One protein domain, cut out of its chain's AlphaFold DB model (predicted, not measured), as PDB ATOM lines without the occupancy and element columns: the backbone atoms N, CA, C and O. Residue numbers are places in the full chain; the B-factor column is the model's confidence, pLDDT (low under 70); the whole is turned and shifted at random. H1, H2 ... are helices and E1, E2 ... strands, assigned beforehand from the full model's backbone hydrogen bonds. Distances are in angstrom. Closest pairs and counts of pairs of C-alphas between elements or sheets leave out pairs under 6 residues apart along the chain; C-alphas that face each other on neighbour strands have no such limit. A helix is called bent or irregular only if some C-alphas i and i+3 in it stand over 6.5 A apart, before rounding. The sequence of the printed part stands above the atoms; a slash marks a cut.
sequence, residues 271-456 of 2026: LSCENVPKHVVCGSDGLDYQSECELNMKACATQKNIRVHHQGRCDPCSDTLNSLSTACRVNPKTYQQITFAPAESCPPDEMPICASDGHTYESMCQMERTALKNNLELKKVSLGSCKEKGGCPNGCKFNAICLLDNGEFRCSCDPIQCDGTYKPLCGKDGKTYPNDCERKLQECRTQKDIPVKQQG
ATOM      1  N   LEU A 271      57.629 -13.928  45.165       71.81
ATOM      2  CA  LEU A 271      58.167 -15.168  45.758       71.81
ATOM      3  C   LEU A 271      57.191 -16.354  45.713       71.81
ATOM      4  O   LEU A 271      57.614 -17.505  45.757       71.81
ATOM      5  N   SER A 272      55.891 -16.067  45.673       77.10
ATOM      6  CA  SER A 272      54.791 -17.018  45.510       77.10
ATOM      7  C   SER A 272      53.630 -16.287  44.832       77.10
ATOM      8  O   SER A 272      53.490 -15.072  44.977       77.10
ATOM      9  N   CYS A 273      52.803 -17.035  44.105       79.68
ATOM     10  CA  CYS A 273      51.552 -16.561  43.507       79.68
ATOM     11  C   CYS A 273      50.323 -17.243  44.131       79.68
ATOM     12  O   CYS A 273      49.226 -17.215  43.573       79.68
ATOM     13  N   GLU A 274      50.491 -17.877  45.290       72.55
ATOM     14  CA  GLU A 274      49.383 -18.421  46.068       72.55
ATOM     15  C   GLU A 274      48.471 -17.290  46.555       72.55
ATOM     16  O   GLU A 274      48.930 -16.223  46.960       72.55
ATOM     17  N   ASN A 275      47.159 -17.532  46.520       69.65
ATOM     18  CA  ASN A 275      46.099 -16.539  46.748       69.65
ATOM     19  C   ASN A 275      45.981 -15.433  45.675       69.65
ATOM     20  O   ASN A 275      45.053 -14.631  45.753       69.65
ATOM     21  N   VAL A 276      46.832 -15.407  44.638       72.93
ATOM     22  CA  VAL A 276      46.613 -14.548  43.461       72.93
ATOM     23  C   VAL A 276      45.522 -15.172  42.574       72.93
ATOM     24  O   VAL A 276      45.611 -16.361  42.253       72.93
ATOM     25  N   PRO A 277      44.491 -14.416  42.146       74.51
ATOM     26  CA  PRO A 277      43.458 -14.927  41.246       74.51
ATOM     27  C   PRO A 277      44.034 -15.454  39.921       74.51
ATOM     28  O   PRO A 277      44.768 -14.755  39.217       74.51
ATOM     29  N   LYS A 278      43.687 -16.698  39.567       76.42
ATOM     30  CA  LYS A 278      44.204 -17.395  38.378       76.42
ATOM     31  C   LYS A 278      43.500 -16.960  37.084       76.42
ATOM     32  O   LYS A 278      42.713 -17.708  36.502       76.42
ATOM     33  N   HIS A 279      43.787 -15.739  36.640       80.50
ATOM     34  CA  HIS A 279      43.419 -15.249  35.311       80.50
ATOM     35  C   HIS A 279      44.551 -15.521  34.323       80.50
ATOM     36  O   HIS A 279      45.615 -14.914  34.417       80.50
ATOM     37  N   VAL A 280      44.315 -16.424  33.366       87.74
ATOM     38  CA  VAL A 280      45.321 -16.770  32.354       87.74
ATOM     39  C   VAL A 280      45.686 -15.539  31.520       87.74
ATOM     40  O   VAL A 280      44.795 -14.825  31.058       87.74
ATOM     41  N   VAL A 281      46.982 -15.311  31.318       91.06
ATOM     42  CA  VAL A 281      47.536 -14.233  30.489       91.06
ATOM     43  C   VAL A 281      48.528 -14.786  29.470       91.06
ATOM     44  O   VAL A 281      49.260 -15.738  29.747       91.06
ATOM     45  N   CYS A 282      48.568 -14.150  28.305       93.16
ATOM     46  CA  CYS A 282      49.518 -14.433  27.245       93.16
ATOM     47  C   CYS A 282      50.782 -13.598  27.462       93.16
ATOM     48  O   CYS A 282      50.707 -12.370  27.558       93.16
ATOM     49  N   GLY A 283      51.945 -14.245  27.533       93.20
ATOM     50  CA  GLY A 283      53.237 -13.571  27.619       93.20
ATOM     51  C   GLY A 283      53.761 -13.093  26.264       93.20
ATOM     52  O   GLY A 283      53.474 -13.679  25.222       93.20
ATOM     53  N   SER A 284      54.596 -12.051  26.278       89.95
ATOM     54  CA  SER A 284      55.327 -11.540  25.106       89.95
ATOM     55  C   SER A 284      56.274 -12.567  24.468       89.95
ATOM     56  O   SER A 284      56.704 -12.388  23.333       89.95
ATOM     57  N   ASP A 285      56.585 -13.657  25.170       89.83
ATOM     58  CA  ASP A 285      57.324 -14.818  24.676       89.83
ATOM     59  C   ASP A 285      56.461 -15.816  23.878       89.83
ATOM     60  O   ASP A 285      57.018 -16.659  23.171       89.83
ATOM     61  N   GLY A 286      55.130 -15.703  23.943       90.31
ATOM     62  CA  GLY A 286      54.182 -16.630  23.322       90.31
ATOM     63  C   GLY A 286      53.725 -17.781  24.210       90.31
ATOM     64  O   GLY A 286      53.256 -18.786  23.672       90.31
ATOM     65  N   LEU A 287      53.909 -17.689  25.531       91.52
ATOM     66  CA  LEU A 287      53.497 -18.719  26.485       91.52
ATOM     67  C   LEU A 287      52.305 -18.273  27.341       91.52
ATOM     68  O   LEU A 287      52.161 -17.097  27.677       91.52
ATOM     69  N   ASP A 288      51.474 -19.242  27.725       90.85
ATOM     70  CA  ASP A 288      50.360 -19.041  28.653       90.85
ATOM     71  C   ASP A 288      50.843 -19.138  30.110       90.85
ATOM     72  O   ASP A 288      51.480 -20.118  30.503       90.85
ATOM     73  N   TYR A 289      50.470 -18.155  30.929       92.16
ATOM     74  CA  TYR A 289      50.731 -18.101  32.372       92.16
ATOM     75  C   TYR A 289      49.396 -18.052  33.122       92.16
ATOM     76  O   TYR A 289      48.496 -17.344  32.677       92.16
ATOM     77  N   GLN A 290      49.209 -18.757  34.250       85.79
ATOM     78  CA  GLN A 290      47.887 -18.790  34.911       85.79
ATOM     79  C   GLN A 290      47.566 -17.518  35.706       85.79
ATOM     80  O   GLN A 290      46.439 -17.364  36.169       85.79
ATOM     81  N   SER A 291      48.538 -16.621  35.877       87.25
ATOM     82  CA  SER A 291      48.350 -15.253  36.360       87.25
ATOM     83  C   SER A 291      49.497 -14.360  35.881       87.25
ATOM     84  O   SER A 291      50.583 -14.844  35.555       87.25
ATOM     85  N   GLU A 292      49.298 -13.043  35.914       85.71
ATOM     86  CA  GLU A 292      50.388 -12.077  35.720       85.71
ATOM     87  C   GLU A 292      51.493 -12.220  36.786       85.71
ATOM     88  O   GLU A 292      52.668 -12.003  36.493       85.71
ATOM     89  N   CYS A 293      51.158 -12.676  37.999       86.13
ATOM     90  CA  CYS A 293      52.164 -13.021  39.003       86.13
ATOM     91  C   CYS A 293      53.074 -14.165  38.523       86.13
ATOM     92  O   CYS A 293      54.292 -14.054  38.636       86.13
ATOM     93  N   GLU A 294      52.517 -15.235  37.940       87.64
ATOM     94  CA  GLU A 294      53.315 -16.350  37.404       87.64
ATOM     95  C   GLU A 294      54.222 -15.893  36.248       87.64
ATOM     96  O   GLU A 294      55.372 -16.331  36.156       87.64
ATOM     97  N   LEU A 295      53.740 -14.966  35.412       92.06
ATOM     98  CA  LEU A 295      54.521 -14.334  34.347       92.06
ATOM     99  C   LEU A 295      55.678 -13.499  34.913       92.06
ATOM    100  O   LEU A 295      56.828 -13.704  34.519       92.06
ATOM    101  N   ASN A 296      55.410 -12.601  35.863       88.24
ATOM    102  CA  ASN A 296      56.432 -11.750  36.478       88.24
ATOM    103  C   ASN A 296      57.453 -12.572  37.284       88.24
ATOM    104  O   ASN A 296      58.656 -12.330  37.193       88.24
ATOM    105  N   MET A 297      57.008 -13.626  37.978       86.62
ATOM    106  CA  MET A 297      57.881 -14.609  38.629       86.62
ATOM    107  C   MET A 297      58.800 -15.301  37.611       86.62
ATOM    108  O   MET A 297      60.001 -15.442  37.856       86.62
ATOM    109  N   LYS A 298      58.277 -15.684  36.437       86.35
ATOM    110  CA  LYS A 298      59.078 -16.288  35.362       86.35
ATOM    111  C   LYS A 298      60.060 -15.301  34.734       86.35
ATOM    112  O   LYS A 298      61.209 -15.681  34.500       86.35
ATOM    113  N   ALA A 299      59.642 -14.060  34.489       88.75
ATOM    114  CA  ALA A 299      60.500 -12.988  33.986       88.75
ATOM    115  C   ALA A 299      61.710 -12.783  34.915       88.75
ATOM    116  O   ALA A 299      62.854 -12.807  34.454       88.75
ATOM    117  N   CYS A 300      61.458 -12.714  36.225       83.85
ATOM    118  CA  CYS A 300      62.474 -12.449  37.243       83.85
ATOM    119  C   CYS A 300      63.435 -13.636  37.405       83.85
ATOM    120  O   CYS A 300      64.656 -13.467  37.372       83.85
ATOM    121  N   ALA A 301      62.892 -14.859  37.470       79.27
ATOM    122  CA  ALA A 301      63.668 -16.095  37.580       79.27
ATOM    123  C   ALA A 301      64.477 -16.447  36.315       79.27
ATOM    124  O   ALA A 301      65.436 -17.211  36.399       79.27
ATOM    125  N   THR A 302      64.103 -15.922  35.140       82.02
ATOM    126  CA  THR A 302      64.842 -16.133  33.879       82.02
ATOM    127  C   THR A 302      65.654 -14.923  33.419       82.02
ATOM    128  O   THR A 302      66.399 -15.052  32.449       82.02
ATOM    129  N   GLN A 303      65.538 -13.777  34.102       79.89
ATOM    130  CA  GLN A 303      66.163 -12.501  33.731       79.89
ATOM    131  C   GLN A 303      65.847 -12.085  32.277       79.89
ATOM    132  O   GLN A 303      66.729 -11.676  31.521       79.89
ATOM    133  N   LYS A 304      64.575 -12.221  31.871       83.87
ATOM    134  CA  LYS A 304      64.082 -11.953  30.504       83.87
ATOM    135  C   LYS A 304      62.920 -10.963  30.498       83.87
ATOM    136  O   LYS A 304      62.125 -10.924  31.432       83.87
ATOM    137  N   ASN A 305      62.805 -10.177  29.423       80.35
ATOM    138  CA  ASN A 305      61.719  -9.208  29.201       80.35
ATOM    139  C   ASN A 305      60.394  -9.897  28.802       80.35
ATOM    140  O   ASN A 305      59.809  -9.617  27.757       80.35
ATOM    141  N   ILE A 306      59.915 -10.809  29.648       89.20
ATOM    142  CA  ILE A 306      58.569 -11.373  29.532       89.20
ATOM    143  C   ILE A 306      57.602 -10.361  30.158       89.20
ATOM    144  O   ILE A 306      57.825  -9.901  31.276       89.20
ATOM    145  N   ARG A 307      56.566  -9.967  29.413       87.88
ATOM    146  CA  ARG A 307      55.524  -9.002  29.811       87.88
ATOM    147  C   ARG A 307      54.163  -9.541  29.381       87.88
ATOM    148  O   ARG A 307      54.113 -10.338  28.447       87.88
ATOM    149  N   VAL A 308      53.068  -9.105  30.005       88.44
ATOM    150  CA  VAL A 308      51.719  -9.418  29.497       88.44
ATOM    151  C   VAL A 308      51.567  -8.818  28.094       88.44
ATOM    152  O   VAL A 308      51.782  -7.623  27.899       88.44
ATOM    153  N   HIS A 309      51.209  -9.650  27.116       86.78
ATOM    154  CA  HIS A 309      50.859  -9.234  25.757       86.78
ATOM    155  C   HIS A 309      49.347  -8.982  25.638       86.78
ATOM    156  O   HIS A 309      48.931  -7.944  25.131       86.78
ATOM    157  N   HIS A 310      48.526  -9.896  26.166       87.27
ATOM    158  CA  HIS A 310      47.096  -9.685  26.418       87.27
ATOM    159  C   HIS A 310      46.578 -10.652  27.498       87.27
ATOM    160  O   HIS A 310      47.247 -11.620  27.861       87.27
ATOM    161  N   GLN A 311      45.367 -10.409  28.004       86.79
ATOM    162  CA  GLN A 311      44.655 -11.361  28.866       86.79
ATOM    163  C   GLN A 311      44.052 -12.515  28.046       86.79
ATOM    164  O   GLN A 311      43.754 -12.353  26.862       86.79
ATOM    165  N   GLY A 312      43.863 -13.681  28.666       87.52
ATOM    166  CA  GLY A 312      43.540 -14.932  27.974       87.52
ATOM    167  C   GLY A 312      44.785 -15.651  27.440       87.52
ATOM    168  O   GLY A 312      45.906 -15.179  27.608       87.52
ATOM    169  N   ARG A 313      44.590 -16.814  26.806       88.65
ATOM    170  CA  ARG A 313      45.673 -17.612  26.201       88.65
ATOM    171  C   ARG A 313      46.181 -17.004  24.900       88.65
ATOM    172  O   ARG A 313      45.375 -16.486  24.136       88.65
ATOM    173  N   CYS A 314      47.465 -17.176  24.595       90.76
ATOM    174  CA  CYS A 314      48.079 -16.801  23.317       90.76
ATOM    175  C   CYS A 314      47.459 -17.533  22.110       90.76
ATOM    176  O   CYS A 314      47.413 -16.991  21.004       90.76
ATOM    177  N   ASP A 315      46.933 -18.743  22.335       89.69
ATOM    178  CA  ASP A 315      46.028 -19.448  21.421       89.69
ATOM    179  C   ASP A 315      44.673 -19.724  22.115       89.69
ATOM    180  O   ASP A 315      44.505 -20.753  22.784       89.69
ATOM    181  N   PRO A 316      43.676 -18.833  21.953       86.26
ATOM    182  CA  PRO A 316      42.302 -19.037  22.419       86.26
ATOM    183  C   PRO A 316      41.574 -20.240  21.797       86.26
ATOM    184  O   PRO A 316      40.559 -20.671  22.337       86.26
ATOM    185  N   CYS A 317      42.059 -20.782  20.675       83.94
ATOM    186  CA  CYS A 317      41.497 -21.968  20.031       83.94
ATOM    187  C   CYS A 317      42.092 -23.283  20.568       83.94
ATOM    188  O   CYS A 317      41.525 -24.343  20.297       83.94
ATOM    189  N   SER A 318      43.171 -23.241  21.359       78.29
ATOM    190  CA  SER A 318      43.894 -24.427  21.853       78.29
ATOM    191  C   SER A 318      43.012 -25.476  22.554       78.29
ATOM    192  O   SER A 318      43.184 -26.670  22.314       78.29
ATOM    193  N   ASP A 319      42.019 -25.067  23.354       66.26
ATOM    194  CA  ASP A 319      41.073 -25.998  24.003       66.26
ATOM    195  C   ASP A 319      40.086 -26.651  23.016       66.26
ATOM    196  O   ASP A 319      39.598 -27.760  23.252       66.26
ATOM    197  N   THR A 320      39.785 -25.987  21.893       63.32
ATOM    198  CA  THR A 320      38.770 -26.447  20.924       63.32
ATOM    199  C   THR A 320      39.230 -27.636  20.080       63.32
ATOM    200  O   THR A 320      38.388 -28.325  19.506       63.32
ATOM    201  N   LEU A 321      40.534 -27.944  20.063       54.75
ATOM    202  CA  LEU A 321      41.140 -29.037  19.285       54.75
ATOM    203  C   LEU A 321      40.584 -30.437  19.614       54.75
ATOM    204  O   LEU A 321      40.695 -31.346  18.796       54.75
ATOM    205  N   ASN A 322      39.943 -30.615  20.774       50.75
ATOM    206  CA  ASN A 322      39.244 -31.858  21.125       50.75
ATOM    207  C   ASN A 322      37.871 -32.014  20.428       50.75
ATOM    208  O   ASN A 322      37.265 -33.083  20.494       50.75
ATOM    209  N   SER A 323      37.360 -30.976  19.758       55.70
ATOM    210  CA  SER A 323      36.088 -31.006  19.031       55.70
ATOM    211  C   SER A 323      36.302 -31.309  17.545       55.70
ATOM    212  O   SER A 323      36.377 -30.411  16.714       55.70
ATOM    213  N   LEU A 324      36.304 -32.596  17.185       57.29
ATOM    214  CA  LEU A 324      36.337 -33.059  15.781       57.29
ATOM    215  C   LEU A 324      35.209 -32.475  14.899       57.29
ATOM    216  O   LEU A 324      35.293 -32.530  13.674       57.29
ATOM    217  N   SER A 325      34.152 -31.931  15.508       66.74
ATOM    218  CA  SER A 325      32.997 -31.320  14.845       66.74
ATOM    219  C   SER A 325      33.075 -29.794  14.704       66.74
ATOM    220  O   SER A 325      32.090 -29.198  14.271       66.74
ATOM    221  N   THR A 326      34.184 -29.150  15.088       71.74
ATOM    222  CA  THR A 326      34.299 -27.681  15.136       71.74
ATOM    223  C   THR A 326      35.683 -27.226  14.676       71.74
ATOM    224  O   THR A 326      36.696 -27.756  15.117       71.74
ATOM    225  N   ALA A 327      35.738 -26.216  13.813       75.08
ATOM    226  CA  ALA A 327      36.956 -25.478  13.500       75.08
ATOM    227  C   ALA A 327      36.959 -24.135  14.250       75.08
ATOM    228  O   ALA A 327      35.903 -23.585  14.568       75.08
ATOM    229  N   CYS A 328      38.143 -23.604  14.547       83.80
ATOM    230  CA  CYS A 328      38.315 -22.366  15.302       83.80
ATOM    231  C   CYS A 328      39.391 -21.496  14.650       83.80
ATOM    232  O   CYS A 328      40.371 -22.015  14.115       83.80
ATOM    233  N   ARG A 329      39.201 -20.173  14.682       86.07
ATOM    234  CA  ARG A 329      40.196 -19.171  14.279       86.07
ATOM    235  C   ARG A 329      40.191 -18.015  15.279       86.07
ATOM    236  O   ARG A 329      39.133 -17.637  15.774       86.07
ATOM    237  N   VAL A 330      41.353 -17.440  15.571       87.49
ATOM    238  CA  VAL A 330      41.479 -16.337  16.537       87.49
ATOM    239  C   VAL A 330      41.252 -14.991  15.847       87.49
ATOM    240  O   VAL A 330      41.800 -14.734  14.774       87.49
ATOM    241  N   ASN A 331      40.464 -14.105  16.459       84.01
ATOM    242  CA  ASN A 331      40.254 -12.741  15.971       84.01
ATOM    243  C   ASN A 331      41.508 -11.865  16.222       84.01
ATOM    244  O   ASN A 331      41.827 -11.625  17.387       84.01
ATOM    245  N   PRO A 332      42.182 -11.315  15.190       81.47
ATOM    246  CA  PRO A 332      43.416 -10.533  15.353       81.47
ATOM    247  C   PRO A 332      43.238  -9.142  15.986       81.47
ATOM    248  O   PRO A 332      44.221  -8.430  16.159       81.47
ATOM    249  N   LYS A 333      42.008  -8.727  16.321       78.21
ATOM    250  CA  LYS A 333      41.733  -7.468  17.038       78.21
ATOM    251  C   LYS A 333      41.231  -7.663  18.466       78.21
ATOM    252  O   LYS A 333      41.454  -6.784  19.290       78.21
ATOM    253  N   THR A 334      40.531  -8.762  18.754       82.87
ATOM    254  CA  THR A 334      39.936  -9.011  20.083       82.87
ATOM    255  C   THR A 334      40.534 -10.202  20.824       82.87
ATOM    256  O   THR A 334      40.175 -10.414  21.977       82.87
ATOM    257  N   TYR A 335      41.409 -10.989  20.185       82.52
ATOM    258  CA  TYR A 335      41.978 -12.234  20.724       82.52
ATOM    259  C   TYR A 335      40.909 -13.209  21.257       82.52
ATOM    260  O   TYR A 335      41.109 -13.940  22.222       82.52
ATOM    261  N   GLN A 336      39.741 -13.224  20.608       81.35
ATOM    262  CA  GLN A 336      38.632 -14.129  20.911       81.35
ATOM    263  C   GLN A 336      38.549 -15.256  19.879       81.35
ATOM    264  O   GLN A 336      38.859 -15.061  18.700       81.35
ATOM    265  N   GLN A 337      38.083 -16.425  20.323       82.05
ATOM    266  CA  GLN A 337      37.761 -17.550  19.448       82.05
ATOM    267  C   GLN A 337      36.577 -17.227  18.521       82.05
ATOM    268  O   GLN A 337      35.527 -16.763  18.966       82.05
ATOM    269  N   ILE A 338      36.735 -17.525  17.233       81.24
ATOM    270  CA  ILE A 338      35.665 -17.579  16.237       81.24
ATOM    271  C   ILE A 338      35.507 -19.049  15.854       81.24
ATOM    272  O   ILE A 338      36.340 -19.598  15.130       81.24
ATOM    273  N   THR A 339      34.459 -19.698  16.357       81.78
ATOM    274  CA  THR A 339      34.143 -21.092  16.029       81.78
ATOM    275  C   THR A 339      33.233 -21.181  14.806       81.78
ATOM    276  O   THR A 339      32.313 -20.385  14.620       81.78
ATOM    277  N   PHE A 340      33.496 -22.162  13.948       80.34
ATOM    278  CA  PHE A 340      32.731 -22.438  12.737       80.34
ATOM    279  C   PHE A 340      32.663 -23.947  12.486       80.34
ATOM    280  O   PHE A 340      33.560 -24.699  12.862       80.34
ATOM    281  N   ALA A 341      31.585 -24.420  11.863       77.54
ATOM    282  CA  ALA A 341      31.475 -25.836  11.523       77.54
ATOM    283  C   ALA A 341      32.484 -26.204  10.402       77.54
ATOM    284  O   ALA A 341      32.749 -25.358   9.545       77.54
ATOM    285  N   PRO A 342      33.039 -27.432  10.363       77.66
ATOM    286  CA  PRO A 342      34.030 -27.849   9.365       77.66
ATOM    287  C   PRO A 342      33.539 -27.707   7.912       77.66
ATOM    288  O   PRO A 342      32.330 -27.677   7.655       77.66
ATOM    289  N   ALA A 343      34.449 -27.633   6.937       76.53
ATOM    290  CA  ALA A 343      34.093 -27.560   5.510       76.53
ATOM    291  C   ALA A 343      33.357 -28.831   5.041       76.53
ATOM    292  O   ALA A 343      32.448 -28.782   4.219       76.53
ATOM    293  N   GLU A 344      33.694 -29.950   5.676       79.62
ATOM    294  CA  GLU A 344      33.133 -31.291   5.553       79.62
ATOM    295  C   GLU A 344      31.655 -31.381   6.011       79.62
ATOM    296  O   GLU A 344      31.007 -32.403   5.807       79.62
ATOM    297  N   SER A 345      31.107 -30.318   6.622       81.08
ATOM    298  CA  SER A 345      29.690 -30.208   7.024       81.08
ATOM    299  C   SER A 345      28.837 -29.321   6.104       81.08
ATOM    300  O   SER A 345      27.656 -29.103   6.377       81.08
ATOM    301  N   CYS A 346      29.416 -28.774   5.033       83.88
ATOM    302  CA  CYS A 346      28.660 -28.031   4.029       83.88
ATOM    303  C   CYS A 346      27.872 -28.987   3.120       83.88
ATOM    304  O   CYS A 346      28.446 -29.970   2.651       83.88
ATOM    305  N   PRO A 347      26.598 -28.698   2.794       82.86
ATOM    306  CA  PRO A 347      25.936 -29.370   1.681       82.86
ATOM    307  C   PRO A 347      26.607 -28.975   0.348       82.86
ATOM    308  O   PRO A 347      27.165 -27.875   0.259       82.86
ATOM    309  N   PRO A 348      26.557 -29.835  -0.685       78.43
ATOM    310  CA  PRO A 348      26.953 -29.478  -2.046       78.43
ATOM    311  C   PRO A 348      25.905 -28.565  -2.713       78.43
ATOM    312  O   PRO A 348      24.708 -28.697  -2.456       78.43
ATOM    313  N   ASP A 349      26.359 -27.668  -3.589       79.31
ATOM    314  CA  ASP A 349      25.513 -26.850  -4.466       79.31
ATOM    315  C   ASP A 349      25.118 -27.661  -5.726       79.31
ATOM    316  O   ASP A 349      25.789 -28.629  -6.090       79.31
ATOM    317  N   GLU A 350      24.058 -27.264  -6.449       81.06
ATOM    318  CA  GLU A 350      23.618 -27.951  -7.690       81.06
ATOM    319  C   GLU A 350      24.699 -28.006  -8.786       81.06
ATOM    320  O   GLU A 350      24.680 -28.879  -9.657       81.06
ATOM    321  N   MET A 351      25.639 -27.061  -8.758       80.91
ATOM    322  CA  MET A 351      26.808 -27.023  -9.626       80.91
ATOM    323  C   MET A 351      28.038 -26.646  -8.793       80.91
ATOM    324  O   MET A 351      27.972 -25.658  -8.056       80.91
ATOM    325  N   PRO A 352      29.173 -27.353  -8.949       86.27
ATOM    326  CA  PRO A 352      30.396 -27.020  -8.231       86.27
ATOM    327  C   PRO A 352      30.936 -25.649  -8.658       86.27
ATOM    328  O   PRO A 352      30.562 -25.100  -9.699       86.27
ATOM    329  N   ILE A 353      31.838 -25.093  -7.858       87.11
ATOM    330  CA  ILE A 353      32.371 -23.741  -8.024       87.11
ATOM    331  C   ILE A 353      33.873 -23.797  -8.291       87.11
ATOM    332  O   ILE A 353      34.619 -24.423  -7.539       87.11
ATOM    333  N   CYS A 354      34.320 -23.089  -9.328       87.39
ATOM    334  CA  CYS A 354      35.734 -22.822  -9.550       87.39
ATOM    335  C   CYS A 354      36.165 -21.600  -8.728       87.39
ATOM    336  O   CYS A 354      35.641 -20.492  -8.920       87.39
ATOM    337  N   ALA A 355      37.100 -21.812  -7.807       89.49
ATOM    338  CA  ALA A 355      37.616 -20.803  -6.894       89.49
ATOM    339  C   ALA A 355      38.914 -20.162  -7.407       89.49
ATOM    340  O   ALA A 355      39.549 -20.633  -8.353       89.49
ATOM    341  N   SER A 356      39.315 -19.066  -6.764       87.69
ATOM    342  CA  SER A 356      40.481 -18.273  -7.151       87.69
ATOM    343  C   SER A 356      41.822 -18.955  -6.900       87.69
ATOM    344  O   SER A 356      42.825 -18.407  -7.312       87.69
ATOM    345  N   ASP A 357      41.886 -20.124  -6.267       86.56
ATOM    346  CA  ASP A 357      43.090 -20.972  -6.186       86.56
ATOM    347  C   ASP A 357      43.210 -21.961  -7.367       86.56
ATOM    348  O   ASP A 357      44.174 -22.720  -7.446       86.56
ATOM    349  N   GLY A 358      42.235 -21.984  -8.285       82.55
ATOM    350  CA  GLY A 358      42.141 -22.985  -9.353       82.55
ATOM    351  C   GLY A 358      41.595 -24.344  -8.890       82.55
ATOM    352  O   GLY A 358      41.509 -25.275  -9.698       82.55
ATOM    353  N   HIS A 359      41.189 -24.482  -7.624       86.56
ATOM    354  CA  HIS A 359      40.488 -25.666  -7.142       86.56
ATOM    355  C   HIS A 359      38.978 -25.564  -7.382       86.56
ATOM    356  O   HIS A 359      38.375 -24.495  -7.491       86.56
ATOM    357  N   THR A 360      38.360 -26.737  -7.508       86.62
ATOM    358  CA  THR A 360      36.911 -26.889  -7.642       86.62
ATOM    359  C   THR A 360      36.345 -27.370  -6.317       86.62
ATOM    360  O   THR A 360      36.788 -28.400  -5.812       86.62
ATOM    361  N   TYR A 361      35.366 -26.638  -5.795       89.80
ATOM    362  CA  TYR A 361      34.671 -26.930  -4.544       89.80
ATOM    363  C   TYR A 361      33.223 -27.339  -4.820       89.80
ATOM    364  O   TYR A 361      32.610 -26.877  -5.784       89.80
ATOM    365  N   GLU A 362      32.667 -28.200  -3.974       88.19
ATOM    366  CA  GLU A 362      31.303 -28.722  -4.111       88.19
ATOM    367  C   GLU A 362      30.240 -27.683  -3.737       88.19
ATOM    368  O   GLU A 362      29.130 -27.740  -4.256       88.19
ATOM    369  N   SER A 363      30.576 -26.710  -2.883       87.30
ATOM    370  CA  SER A 363      29.735 -25.540  -2.617       87.30
ATOM    371  C   SER A 363      30.530 -24.309  -2.192       87.30
ATOM    372  O   SER A 363      31.696 -24.397  -1.793       87.30
ATOM    373  N   MET A 364      29.882 -23.141  -2.230       84.83
ATOM    374  CA  MET A 364      30.488 -21.878  -1.780       84.83
ATOM    375  C   MET A 364      30.868 -21.932  -0.290       84.83
ATOM    376  O   MET A 364      31.950 -21.496   0.091       84.83
ATOM    377  N   CYS A 365      30.029 -22.584   0.521       85.41
ATOM    378  CA  CYS A 365      30.291 -22.889   1.928       85.41
ATOM    379  C   CYS A 365      31.602 -23.680   2.114       85.41
ATOM    380  O   CYS A 365      32.406 -23.361   2.994       85.41
ATOM    381  N   GLN A 366      31.837 -24.702   1.280       88.70
ATOM    382  CA  GLN A 366      33.035 -25.542   1.358       88.70
ATOM    383  C   GLN A 366      34.293 -24.757   0.953       88.70
ATOM    384  O   GLN A 366      35.315 -24.859   1.635       88.70
ATOM    385  N   MET A 367      34.203 -23.933  -0.098       88.80
ATOM    386  CA  MET A 367      35.267 -23.017  -0.531       88.80
ATOM    387  C   MET A 367      35.658 -22.048   0.592       88.80
ATOM    388  O   MET A 367      36.816 -22.023   1.010       88.80
ATOM    389  N   GLU A 368      34.695 -21.286   1.116       86.54
ATOM    390  CA  GLU A 368      34.928 -20.258   2.137       86.54
ATOM    391  C   GLU A 368      35.536 -20.844   3.415       86.54
ATOM    392  O   GLU A 368      36.508 -20.304   3.941       86.54
ATOM    393  N   ARG A 369      35.029 -21.985   3.900       87.03
ATOM    394  CA  ARG A 369      35.548 -22.625   5.121       87.03
ATOM    395  C   ARG A 369      36.908 -23.290   4.928       87.03
ATOM    396  O   ARG A 369      37.710 -23.280   5.861       87.03
ATOM    397  N   THR A 370      37.188 -23.845   3.748       84.57
ATOM    398  CA  THR A 370      38.519 -24.397   3.435       84.57
ATOM    399  C   THR A 370      39.551 -23.281   3.319       84.57
ATOM    400  O   THR A 370      40.651 -23.411   3.853       84.57
ATOM    401  N   ALA A 371      39.178 -22.149   2.712       86.02
ATOM    402  CA  ALA A 371      39.992 -20.941   2.709       86.02
ATOM    403  C   ALA A 371      40.266 -20.463   4.147       86.02
ATOM    404  O   ALA A 371      41.424 -20.345   4.545       86.02
ATOM    405  N   LEU A 372      39.217 -20.307   4.967       82.91
ATOM    406  CA  LEU A 372      39.321 -19.819   6.346       82.91
ATOM    407  C   LEU A 372      40.220 -20.705   7.229       82.91
ATOM    408  O   LEU A 372      41.006 -20.178   8.014       82.91
ATOM    409  N   LYS A 373      40.134 -22.035   7.069       79.94
ATOM    410  CA  LYS A 373      40.969 -23.053   7.743       79.94
ATOM    411  C   LYS A 373      42.453 -22.966   7.358       79.94
ATOM    412  O   LYS A 373      43.306 -23.346   8.153       79.94
ATOM    413  N   ASN A 374      42.754 -22.449   6.168       82.53
ATOM    414  CA  ASN A 374      44.108 -22.295   5.632       82.53
ATOM    415  C   ASN A 374      44.656 -20.855   5.770       82.53
ATOM    416  O   ASN A 374      45.689 -20.548   5.176       82.53
ATOM    417  N   ASN A 375      43.986 -19.974   6.531       86.95
ATOM    418  CA  ASN A 375      44.278 -18.532   6.622       86.95
ATOM    419  C   ASN A 375      44.219 -17.796   5.264       86.95
ATOM    420  O   ASN A 375      45.016 -16.897   4.987       86.95
ATOM    421  N   LEU A 376      43.256 -18.174   4.413       88.40
ATOM    422  CA  LEU A 376      43.030 -17.603   3.082       88.40
ATOM    423  C   LEU A 376      41.642 -16.959   2.923       88.40
ATOM    424  O   LEU A 376      40.673 -17.343   3.578       88.40
ATOM    425  N   GLU A 377      41.539 -16.046   1.960       87.93
ATOM    426  CA  GLU A 377      40.296 -15.561   1.355       87.93
ATOM    427  C   GLU A 377      40.260 -15.974  -0.124       87.93
ATOM    428  O   GLU A 377      41.020 -15.454  -0.943       87.93
ATOM    429  N   LEU A 378      39.383 -16.921  -0.472       87.93
ATOM    430  CA  LEU A 378      39.170 -17.357  -1.853       87.93
ATOM    431  C   LEU A 378      37.903 -16.733  -2.436       87.93
ATOM    432  O   LEU A 378      36.883 -16.609  -1.760       87.93
ATOM    433  N   LYS A 379      37.967 -16.366  -3.716       85.51
ATOM    434  CA  LYS A 379      36.876 -15.729  -4.461       85.51
ATOM    435  C   LYS A 379      36.355 -16.674  -5.535       85.51
ATOM    436  O   LYS A 379      37.111 -17.426  -6.145       85.51
ATOM    437  N   LYS A 380      35.049 -16.622  -5.790       86.35
ATOM    438  CA  LYS A 380      34.397 -17.373  -6.867       86.35
ATOM    439  C   LYS A 380      34.815 -16.806  -8.227       86.35
ATOM    440  O   LYS A 380      34.474 -15.668  -8.532       86.35
ATOM    441  N   VAL A 381      35.500 -17.604  -9.044       83.95
ATOM    442  CA  VAL A 381      35.902 -17.227 -10.413       83.95
ATOM    443  C   VAL A 381      34.803 -17.584 -11.410       83.95
ATOM    444  O   VAL A 381      34.463 -16.781 -12.276       83.95
ATOM    445  N   SER A 382      34.211 -18.779 -11.301       82.10
ATOM    446  CA  SER A 382      33.092 -19.183 -12.166       82.10
ATOM    447  C   SER A 382      32.206 -20.278 -11.557       82.10
ATOM    448  O   SER A 382      32.518 -20.868 -10.522       82.10
ATOM    449  N   LEU A 383      31.058 -20.507 -12.199       82.00
ATOM    450  CA  LEU A 383      30.148 -21.626 -11.949       82.00
ATOM    451  C   LEU A 383      30.527 -22.816 -12.843       82.00
ATOM    452  O   LEU A 383      30.793 -22.636 -14.032       82.00
ATOM    453  N   GLY A 384      30.514 -24.019 -12.272       82.67
ATOM    454  CA  GLY A 384      31.106 -25.220 -12.854       82.67
ATOM    455  C   GLY A 384      32.563 -25.427 -12.423       82.67
ATOM    456  O   GLY A 384      33.206 -24.542 -11.856       82.67
ATOM    457  N   SER A 385      33.088 -26.621 -12.699       83.09
ATOM    458  CA  SER A 385      34.467 -27.002 -12.381       83.09
ATOM    459  C   SER A 385      35.500 -26.172 -13.147       83.09
ATOM    460  O   SER A 385      35.273 -25.784 -14.297       83.09
ATOM    461  N   CYS A 386      36.671 -25.952 -12.544       81.08
ATOM    462  CA  CYS A 386      37.780 -25.267 -13.206       81.08
ATOM    463  C   CYS A 386      38.218 -26.030 -14.466       81.08
ATOM    464  O   CYS A 386      38.491 -27.230 -14.418       81.08
ATOM    465  N   LYS A 387      38.280 -25.321 -15.601       73.54
ATOM    466  CA  LYS A 387      38.533 -25.913 -16.929       73.54
ATOM    467  C   LYS A 387      39.964 -26.419 -17.114       73.54
ATOM    468  O   LYS A 387      40.179 -27.333 -17.901       73.54
ATOM    469  N   GLU A 388      40.917 -25.857 -16.375       64.23
ATOM    470  CA  GLU A 388      42.308 -26.297 -16.332       64.23
ATOM    471  C   GLU A 388      42.785 -26.400 -14.883       64.23
ATOM    472  O   GLU A 388      42.569 -25.488 -14.085       64.23
ATOM    473  N   LYS A 389      43.524 -27.471 -14.571       57.66
ATOM    474  CA  LYS A 389      44.424 -27.516 -13.409       57.66
ATOM    475  C   LYS A 389      45.758 -26.862 -13.771       57.66
ATOM    476  O   LYS A 389      46.804 -27.511 -13.769       57.66
ATOM    477  N   GLY A 390      45.690 -25.590 -14.148       62.83
ATOM    478  CA  GLY A 390      46.875 -24.754 -14.249       62.83
ATOM    479  C   GLY A 390      47.423 -24.423 -12.860       62.83
ATOM    480  O   GLY A 390      46.753 -24.578 -11.841       62.83
ATOM    481  N   GLY A 391      48.665 -23.964 -12.838       69.77
ATOM    482  CA  GLY A 391      49.312 -23.385 -11.672       69.77
ATOM    483  C   GLY A 391      50.402 -22.435 -12.150       69.77
ATOM    484  O   GLY A 391      50.830 -22.507 -13.303       69.77
ATOM    485  N   CYS A 392      50.851 -21.534 -11.282       78.50
ATOM    486  CA  CYS A 392      51.864 -20.541 -11.629       78.50
ATOM    487  C   CYS A 392      53.145 -21.265 -12.104       78.50
ATOM    488  O   CYS A 392      53.706 -22.025 -11.310       78.50
ATOM    489  N   PRO A 393      53.626 -21.075 -13.354       70.67
ATOM    490  CA  PRO A 393      54.553 -22.019 -14.003       70.67
ATOM    491  C   PRO A 393      55.892 -22.286 -13.301       70.67
ATOM    492  O   PRO A 393      56.515 -23.311 -13.551       70.67
ATOM    493  N   ASN A 394      56.337 -21.381 -12.425       74.51
ATOM    494  CA  ASN A 394      57.578 -21.497 -11.649       74.51
ATOM    495  C   ASN A 394      57.320 -21.613 -10.130       74.51
ATOM    496  O   ASN A 394      58.220 -21.368  -9.326       74.51
ATOM    497  N   GLY A 395      56.076 -21.897  -9.731       78.15
ATOM    498  CA  GLY A 395      55.577 -21.600  -8.389       78.15
ATOM    499  C   GLY A 395      55.524 -20.091  -8.114       78.15
ATOM    500  O   GLY A 395      55.718 -19.263  -9.007       78.15
ATOM    501  N   CYS A 396      55.277 -19.735  -6.855       86.84
ATOM    502  CA  CYS A 396      55.307 -18.357  -6.371       86.84
ATOM    503  C   CYS A 396      56.401 -18.196  -5.307       86.84
ATOM    504  O   CYS A 396      56.578 -19.058  -4.448       86.84
ATOM    505  N   LYS A 397      57.161 -17.098  -5.382       87.31
ATOM    506  CA  LYS A 397      58.264 -16.795  -4.451       87.31
ATOM    507  C   LYS A 397      57.769 -16.025  -3.226       87.31
ATOM    508  O   LYS A 397      56.684 -15.450  -3.254       87.31
ATOM    509  N   PHE A 398      58.582 -16.009  -2.168       89.37
ATOM    510  CA  PHE A 398      58.346 -15.234  -0.940       89.37
ATOM    511  C   PHE A 398      56.979 -15.501  -0.273       89.37
ATOM    512  O   PHE A 398      56.403 -14.622   0.356       89.37
ATOM    513  N   ASN A 399      56.455 -16.727  -0.398       89.16
ATOM    514  CA  ASN A 399      55.118 -17.144   0.063       89.16
ATOM    515  C   ASN A 399      53.930 -16.421  -0.603       89.16
ATOM    516  O   ASN A 399      52.817 -16.490  -0.084       89.16
ATOM    517  N   ALA A 400      54.124 -15.763  -1.751       89.70
ATOM    518  CA  ALA A 400      52.994 -15.316  -2.561       89.70
ATOM    519  C   ALA A 400      52.134 -16.512  -2.993       89.70
ATOM    520  O   ALA A 400      52.638 -17.616  -3.205       89.70
ATOM    521  N   ILE A 401      50.833 -16.289  -3.133       88.65
ATOM    522  CA  ILE A 401      49.854 -17.334  -3.428       88.65
ATOM    523  C   ILE A 401      49.452 -17.238  -4.889       88.65
ATOM    524  O   ILE A 401      49.163 -16.153  -5.392       88.65
ATOM    525  N   CYS A 402      49.458 -18.377  -5.575       86.89
ATOM    526  CA  CYS A 402      49.005 -18.445  -6.951       86.89
ATOM    527  C   CYS A 402      47.481 -18.334  -6.994       86.89
ATOM    528  O   CYS A 402      46.792 -19.187  -6.435       86.89
ATOM    529  N   LEU A 403      46.975 -17.296  -7.653       88.06
ATOM    530  CA  LEU A 403      45.556 -17.093  -7.890       88.06
ATOM    531  C   LEU A 403      45.224 -17.179  -9.381       88.06
ATOM    532  O   LEU A 403      45.947 -16.639 -10.216       88.06
ATOM    533  N   LEU A 404      44.098 -17.809  -9.692       83.45
ATOM    534  CA  LEU A 404      43.411 -17.736 -10.972       83.45
ATOM    535  C   LEU A 404      42.525 -16.480 -10.991       83.45
ATOM    536  O   LEU A 404      41.534 -16.409 -10.262       83.45
ATOM    537  N   ASP A 405      42.861 -15.511 -11.840       75.43
ATOM    538  CA  ASP A 405      42.098 -14.277 -12.044       75.43
ATOM    539  C   ASP A 405      41.856 -14.063 -13.546       75.43
ATOM    540  O   ASP A 405      42.777 -14.157 -14.351       75.43
ATOM    541  N   ASN A 406      40.597 -13.852 -13.944       74.07
ATOM    542  CA  ASN A 406      40.145 -13.710 -15.340       74.07
ATOM    543  C   ASN A 406      40.610 -14.800 -16.346       74.07
ATOM    544  O   ASN A 406      40.440 -14.636 -17.553       74.07
ATOM    545  N   GLY A 407      41.132 -15.936 -15.868       71.87
ATOM    546  CA  GLY A 407      41.685 -17.020 -16.691       71.87
ATOM    547  C   GLY A 407      43.219 -17.100 -16.712       71.87
ATOM    548  O   GLY A 407      43.755 -18.029 -17.309       71.87
ATOM    549  N   GLU A 408      43.923 -16.180 -16.050       78.16
ATOM    550  CA  GLU A 408      45.385 -16.158 -15.933       78.16
ATOM    551  C   GLU A 408      45.832 -16.487 -14.495       78.16
ATOM    552  O   GLU A 408      45.152 -16.150 -13.524       78.16
ATOM    553  N   PHE A 409      46.981 -17.156 -14.344       82.97
ATOM    554  CA  PHE A 409      47.537 -17.538 -13.041       82.97
ATOM    555  C   PHE A 409      48.594 -16.530 -12.566       82.97
ATOM    556  O   PHE A 409      49.714 -16.493 -13.080       82.97
ATOM    557  N   ARG A 410      48.252 -15.738 -11.545       86.93
ATOM    558  CA  ARG A 410      49.064 -14.649 -10.986       86.93
ATOM    559  C   ARG A 410      49.398 -14.901  -9.513       86.93
ATOM    560  O   ARG A 410      48.520 -15.185  -8.709       86.93
ATOM    561  N   CYS A 411      50.655 -14.695  -9.124       88.35
ATOM    562  CA  CYS A 411      51.037 -14.657  -7.710       88.35
ATOM    563  C   CYS A 411      50.565 -13.348  -7.042       88.35
ATOM    564  O   CYS A 411      50.877 -12.266  -7.549       88.35
ATOM    565  N   SER A 412      49.883 -13.422  -5.894       89.30
ATOM    566  CA  SER A 412      49.576 -12.253  -5.050       89.30
ATOM    567  C   SER A 412      49.696 -12.531  -3.544       89.30
ATOM    568  O   SER A 412      49.672 -13.679  -3.103       89.30
ATOM    569  N   CYS A 413      49.814 -11.460  -2.755       91.57
ATOM    570  CA  CYS A 413      49.748 -11.474  -1.289       91.57
ATOM    571  C   CYS A 413      48.325 -11.227  -0.760       91.57
ATOM    572  O   CYS A 413      48.043 -11.527   0.395       91.57
ATOM    573  N   ASP A 414      47.434 -10.690  -1.601       86.84
ATOM    574  CA  ASP A 414      46.077 -10.263  -1.232       86.84
ATOM    575  C   ASP A 414      45.175 -11.337  -0.585       86.84
ATOM    576  O   ASP A 414      44.387 -10.956   0.278       86.84
ATOM    577  N   PRO A 415      45.230 -12.644  -0.940       89.42
ATOM    578  CA  PRO A 415      44.339 -13.635  -0.335       89.42
ATOM    579  C   PRO A 415      44.805 -14.093   1.054       89.42
ATOM    580  O   PRO A 415      44.112 -14.893   1.673       89.42
ATOM    581  N   ILE A 416      45.974 -13.658   1.540       91.71
ATOM    582  CA  ILE A 416      46.515 -14.079   2.838       91.71
ATOM    583  C   ILE A 416      45.778 -13.326   3.952       91.71
ATOM    584  O   ILE A 416      45.951 -12.120   4.125       91.71
ATOM    585  N   GLN A 417      44.994 -14.059   4.738       88.43
ATOM    586  CA  GLN A 417      44.242 -13.557   5.885       88.43
ATOM    587  C   GLN A 417      44.746 -14.241   7.158       88.43
ATOM    588  O   GLN A 417      44.214 -15.271   7.575       88.43
ATOM    589  N   CYS A 418      45.763 -13.661   7.794       91.40
ATOM    590  CA  CYS A 418      46.317 -14.186   9.041       91.40
ATOM    591  C   CYS A 418      45.316 -14.117  10.204       91.40
ATOM    592  O   CYS A 418      44.382 -13.310  10.221       91.40
ATOM    593  N   ASP A 419      45.466 -15.015  11.169       86.95
ATOM    594  CA  ASP A 419      44.661 -15.069  12.383       86.95
ATOM    595  C   ASP A 419      45.384 -14.442  13.583       86.95
ATOM    596  O   ASP A 419      46.585 -14.167  13.547       86.95
ATOM    597  N   GLY A 420      44.628 -14.194  14.653       86.15
ATOM    598  CA  GLY A 420      45.112 -13.527  15.861       86.15
ATOM    599  C   GLY A 420      45.958 -14.380  16.804       86.15
ATOM    600  O   GLY A 420      46.296 -13.886  17.875       86.15
ATOM    601  N   THR A 421      46.275 -15.634  16.466       89.91
ATOM    602  CA  THR A 421      47.081 -16.505  17.334       89.91
ATOM    603  C   THR A 421      48.458 -15.890  17.552       89.91
ATOM    604  O   THR A 421      49.203 -15.657  16.593       89.91
ATOM    605  N   TYR A 422      48.814 -15.642  18.812       93.59
ATOM    606  CA  TYR A 422      50.098 -15.059  19.171       93.59
ATOM    607  C   TYR A 422      51.137 -16.162  19.380       93.59
ATOM    608  O   TYR A 422      51.081 -16.941  20.327       93.59
ATOM    609  N   LYS A 423      52.098 -16.250  18.462       91.68
ATOM    610  CA  LYS A 423      53.190 -17.226  18.495       91.68
ATOM    611  C   LYS A 423      54.463 -16.569  17.951       91.68
ATOM    612  O   LYS A 423      54.876 -16.866  16.824       91.68
ATOM    613  N   PRO A 424      55.039 -15.623  18.716       94.57
ATOM    614  CA  PRO A 424      56.012 -14.671  18.224       94.57
ATOM    615  C   PRO A 424      57.317 -15.333  17.807       94.57
ATOM    616  O   PRO A 424      57.732 -16.378  18.321       94.57
ATOM    617  N   LEU A 425      57.985 -14.690  16.859       91.57
ATOM    618  CA  LEU A 425      59.245 -15.150  16.299       91.57
ATOM    619  C   LEU A 425      60.047 -13.979  15.735       91.57
ATOM    620  O   LEU A 425      59.503 -13.037  15.161       91.57
ATOM    621  N   CYS A 426      61.359 -14.041  15.916       92.64
ATOM    622  CA  CYS A 426      62.288 -12.997  15.518       92.64
ATOM    623  C   CYS A 426      62.859 -13.302  14.130       92.64
ATOM    624  O   CYS A 426      63.435 -14.375  13.918       92.64
ATOM    625  N   GLY A 427      62.740 -12.368  13.190       91.10
ATOM    626  CA  GLY A 427      63.391 -12.447  11.884       91.10
ATOM    627  C   GLY A 427      64.889 -12.121  11.948       91.10
ATOM    628  O   GLY A 427      65.384 -11.488  12.884       91.10
ATOM    629  N   LYS A 428      65.646 -12.533  10.923       85.91
ATOM    630  CA  LYS A 428      67.047 -12.099  10.736       85.91
ATOM    631  C   LYS A 428      67.188 -10.607  10.396       85.91
ATOM    632  O   LYS A 428      68.295 -10.087  10.467       85.91
ATOM    633  N   ASP A 429      66.085  -9.928  10.086       86.84
ATOM    634  CA  ASP A 429      65.975  -8.467   9.983       86.84
ATOM    635  C   ASP A 429      65.929  -7.758  11.354       86.84
ATOM    636  O   ASP A 429      65.927  -6.530  11.406       86.84
ATOM    637  N   GLY A 430      65.884  -8.515  12.458       84.70
ATOM    638  CA  GLY A 430      65.824  -7.981  13.817       84.70
ATOM    639  C   GLY A 430      64.421  -7.590  14.286       84.70
ATOM    640  O   GLY A 430      64.308  -6.947  15.328       84.70
ATOM    641  N   LYS A 431      63.357  -7.972  13.563       88.83
ATOM    642  CA  LYS A 431      61.968  -7.666  13.944       88.83
ATOM    643  C   LYS A 431      61.242  -8.871  14.533       88.83
ATOM    644  O   LYS A 431      61.371  -9.995  14.052       88.83
ATOM    645  N   THR A 432      60.434  -8.610  15.556       91.69
ATOM    646  CA  THR A 432      59.441  -9.558  16.076       91.69
ATOM    647  C   THR A 432      58.228  -9.583  15.149       91.69
ATOM    648  O   THR A 432      57.635  -8.540  14.881       91.69
ATOM    649  N   TYR A 433      57.827 -10.775  14.717       93.39
ATOM    650  CA  TYR A 433      56.573 -11.036  14.011       93.39
ATOM    651  C   TYR A 433      55.601 -11.752  14.966       93.39
ATOM    652  O   TYR A 433      56.054 -12.667  15.655       93.39
ATOM    653  N   PRO A 434      54.301 -11.384  15.029       90.39
ATOM    654  CA  PRO A 434      53.344 -11.999  15.961       90.39
ATOM    655  C   PRO A 434      53.122 -13.498  15.735       90.39
ATOM    656  O   PRO A 434      52.899 -14.230  16.692       90.39
ATOM    657  N   ASN A 435      53.190 -13.955  14.482       90.08
ATOM    658  CA  ASN A 435      53.153 -15.364  14.093       90.08
ATOM    659  C   ASN A 435      53.801 -15.566  12.706       90.08
ATOM    660  O   ASN A 435      54.212 -14.610  12.041       90.08
ATOM    661  N   ASP A 436      53.919 -16.820  12.260       90.10
ATOM    662  CA  ASP A 436      54.578 -17.150  10.985       90.10
ATOM    663  C   ASP A 436      53.751 -16.746   9.754       90.10
ATOM    664  O   ASP A 436      54.323 -16.525   8.689       90.10
ATOM    665  N   CYS A 437      52.429 -16.582   9.888       91.37
ATOM    666  CA  CYS A 437      51.609 -16.035   8.808       91.37
ATOM    667  C   CYS A 437      51.978 -14.567   8.550       91.37
ATOM    668  O   CYS A 437      52.295 -14.219   7.415       91.37
ATOM    669  N   GLU A 438      52.053 -13.735   9.594       93.60
ATOM    670  CA  GLU A 438      52.464 -12.329   9.468       93.60
ATOM    671  C   GLU A 438      53.897 -12.178   8.931       93.60
ATOM    672  O   GLU A 438      54.165 -11.305   8.100       93.60
ATOM    673  N   ARG A 439      54.823 -13.072   9.316       94.96
ATOM    674  CA  ARG A 439      56.169 -13.113   8.713       94.96
ATOM    675  C   ARG A 439      56.099 -13.407   7.213       94.96
ATOM    676  O   ARG A 439      56.657 -12.647   6.427       94.96
ATOM    677  N   LYS A 440      55.395 -14.467   6.805       91.30
ATOM    678  CA  LYS A 440      55.246 -14.869   5.391       91.30
ATOM    679  C   LYS A 440      54.524 -13.820   4.547       91.30
ATOM    680  O   LYS A 440      54.903 -13.583   3.401       91.30
ATOM    681  N   LEU A 441      53.527 -13.153   5.122       92.41
ATOM    682  CA  LEU A 441      52.828 -12.024   4.521       92.41
ATOM    683  C   LEU A 441      53.782 -10.845   4.281       92.41
ATOM    684  O   LEU A 441      53.716 -10.212   3.227       92.41
ATOM    685  N   GLN A 442      54.708 -10.578   5.206       92.51
ATOM    686  CA  GLN A 442      55.728  -9.546   5.017       92.51
ATOM    687  C   GLN A 442      56.831  -9.964   4.030       92.51
ATOM    688  O   GLN A 442      57.272  -9.125   3.244       92.51
ATOM    689  N   GLU A 443      57.234 -11.241   3.990       92.18
ATOM    690  CA  GLU A 443      58.109 -11.772   2.928       92.18
ATOM    691  C   GLU A 443      57.484 -11.504   1.550       92.18
ATOM    692  O   GLU A 443      58.128 -10.930   0.668       92.18
ATOM    693  N   CYS A 444      56.192 -11.813   1.405       92.54
ATOM    694  CA  CYS A 444      55.430 -11.597   0.179       92.54
ATOM    695  C   CYS A 444      55.354 -10.110  -0.199       92.54
ATOM    696  O   CYS A 444      55.738  -9.726  -1.306       92.54
ATOM    697  N   ARG A 445      54.899  -9.257   0.733       92.55
ATOM    698  CA  ARG A 445      54.713  -7.810   0.514       92.55
ATOM    699  C   ARG A 445      56.019  -7.076   0.212       92.55
ATOM    700  O   ARG A 445      56.006  -6.122  -0.558       92.55
ATOM    701  N   THR A 446      57.136  -7.503   0.806       91.71
ATOM    702  CA  THR A 446      58.451  -6.866   0.603       91.71
ATOM    703  C   THR A 446      59.294  -7.515  -0.496       91.71
ATOM    704  O   THR A 446      60.338  -6.962  -0.848       91.71
ATOM    705  N   GLN A 447      58.848  -8.655  -1.041       86.70
ATOM    706  CA  GLN A 447      59.560  -9.495  -2.015       86.70
ATOM    707  C   GLN A 447      60.991  -9.847  -1.576       86.70
ATOM    708  O   GLN A 447      61.947  -9.764  -2.350       86.70
ATOM    709  N   LYS A 448      61.133 -10.213  -0.298       89.47
ATOM    710  CA  LYS A 448      62.402 -10.578   0.343       89.47
ATOM    711  C   LYS A 448      62.189 -11.778   1.248       89.47
ATOM    712  O   LYS A 448      61.193 -11.842   1.960       89.47
ATOM    713  N   ASP A 449      63.154 -12.689   1.275       87.82
ATOM    714  CA  ASP A 449      63.200 -13.717   2.309       87.82
ATOM    715  C   ASP A 449      63.547 -13.066   3.658       87.82
ATOM    716  O   ASP A 449      64.488 -12.273   3.763       87.82
ATOM    717  N   ILE A 450      62.805 -13.423   4.704       91.40
ATOM    718  CA  ILE A 450      62.986 -12.963   6.086       91.40
ATOM    719  C   ILE A 450      63.140 -14.226   6.946       91.40
ATOM    720  O   ILE A 450      62.197 -14.638   7.630       91.40
ATOM    721  N   PRO A 451      64.304 -14.908   6.909       89.70
ATOM    722  CA  PRO A 451      64.471 -16.169   7.619       89.70
ATOM    723  C   PRO A 451      64.317 -15.969   9.125       89.70
ATOM    724  O   PRO A 451      64.791 -14.974   9.680       89.70
ATOM    725  N   VAL A 452      63.709 -16.941   9.801       88.11
ATOM    726  CA  VAL A 452      63.610 -16.943  11.264       88.11
ATOM    727  C   VAL A 452      65.019 -17.005  11.871       88.11
ATOM    728  O   VAL A 452      65.844 -17.837  11.487       88.11
ATOM    729  N   LYS A 453      65.301 -16.101  12.812       83.37
ATOM    730  CA  LYS A 453      66.510 -16.085  13.648       83.37
ATOM    731  C   LYS A 453      66.312 -16.942  14.899       83.37
ATOM    732  O   LYS A 453      67.192 -17.721  15.243       83.37
ATOM    733  N   GLN A 454      65.165 -16.790  15.562       84.40
ATOM    734  CA  GLN A 454      64.767 -17.540  16.759       84.40
ATOM    735  C   GLN A 454      63.237 -17.534  16.919       84.40
ATOM    736  O   GLN A 454      62.554 -16.667  16.375       84.40
ATOM    737  N   GLN A 455      62.713 -18.487  17.691       83.55
ATOM    738  CA  GLN A 455      61.354 -18.422  18.244       83.55
ATOM    739  C   GLN A 455      61.322 -17.443  19.433       83.55
ATOM    740  O   GLN A 455      62.357 -17.204  20.060       83.55
ATOM    741  N   GLY A 456      60.153 -16.874  19.728       86.26
ATOM    742  CA  GLY A 456      60.016 -15.743  20.646       86.26
ATOM    743  C   GLY A 456      60.456 -14.410  20.015       86.26
ATOM    744  O   GLY A 456      61.041 -14.393  18.924       86.26
TER     745      GLY A 456
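Overview. This is residues 271 to 456 of the 2026 residues of the protein "Agrin" of Danio rerio (UniProt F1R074). What shape does this model have? It is a loose string of small units in a flat outline, most of them a two-stranded sheet with a helix beside it: E1 and E2 with H1 at one end of the longest axis, then E3 and E4 with H2, and H3 reaching on to E5 and E6 at the other end. From there the printed part folds back through the hairpin E7 and E8 to H4 with E9 and E10. What is it made of? The 186 printed residues, of which 76 are in named elements, hold four helices and ten strands in the order E1 H1 E2 H2 E3 E4 E5 H3 E6 E7 E8 E9 H4 E10, a mixed class with five antiparallel two-stranded sheets. The radius of gyration of the C-alphas is 20.3 A, loose, and the spans are 66 by 39 by 21 A, only just flat.

Arrangement. How does it begin? E1, residues 281 to 283, and E2, residues 308 to 311, are antiparallel neighbours, with N 282 and O 310 2.9 A apart. The closest C-alphas of E1 and H1, residues 292 to 302, are Val 281 and Glu 292, 6.3 A. What comes next? H2, residues 318 to 322, comes closest to E3, residues 327 to 330, at C-alphas Thr 320 and Cys 328, 7.0 A; E3 and E4, residues 337 to 340, form a hairpin with N 329 and O 338 at 3.0 A. H3, residues 364 to 373, has Lys 373 7.4 A from Ala 327 of E3 and Met 364 6.8 A from Ile 353 of E5, residues 353 to 355, the closest C-alphas of each pair. E5 pairs antiparallel with E6, residues 380 to 383, N 354 and O 382 being 3.1 A apart. How does it return? E7, residues 401 to 405, and E8, residues 408 to 412, form a hairpin with N 403 and O 410 at 2.8 A; the closest C-alphas of E6 and E7 are Val 381 and Asp 405, 7.1 A. H4, residues 436 to 446, comes closest to E9, residues 425 to 427, at C-alphas Leu 425 and Asp 436, 7.3 A. E9 pairs antiparallel with E10, residues 452 to 455, N 426 and O 454 being 2.9 A apart. How are the helices formed? No helix touches another; H1, H3 and H4 have every O i to N i+4 pair within hydrogen-bond range, H2 0 of 1 and 0 of 2 O i to N i+3 pairs. H2 is irregular, only just, with C-alphas 319 and 322 6.8 A apart.

Along the chain. Where do the elements start and stop? E1 begins at C-alpha 281, (47.536, -14.233, 30.489), and E10 ends at C-alpha 455, (61.354, -18.422, 18.244). Which are long? H1 and H4 each measure 15.1 A, H3 14.2 A, E8 12.3 A and E7 12.0 A.

Size, cuts and confidence. How far does it reach? The C-alphas of Leu 271 and Lys 387, the two farthest apart, are 66.6 A apart; the printed part has no cut. Which links are long, and where is confidence low? E4 to E5, E6 to E7 and E8 to E9 are long links, of 12, 17 and 12 residues. The mean pLDDT of the printed part is 84.0, with residue 275, residues 319 to 325 and residues 388 to 391 under 70.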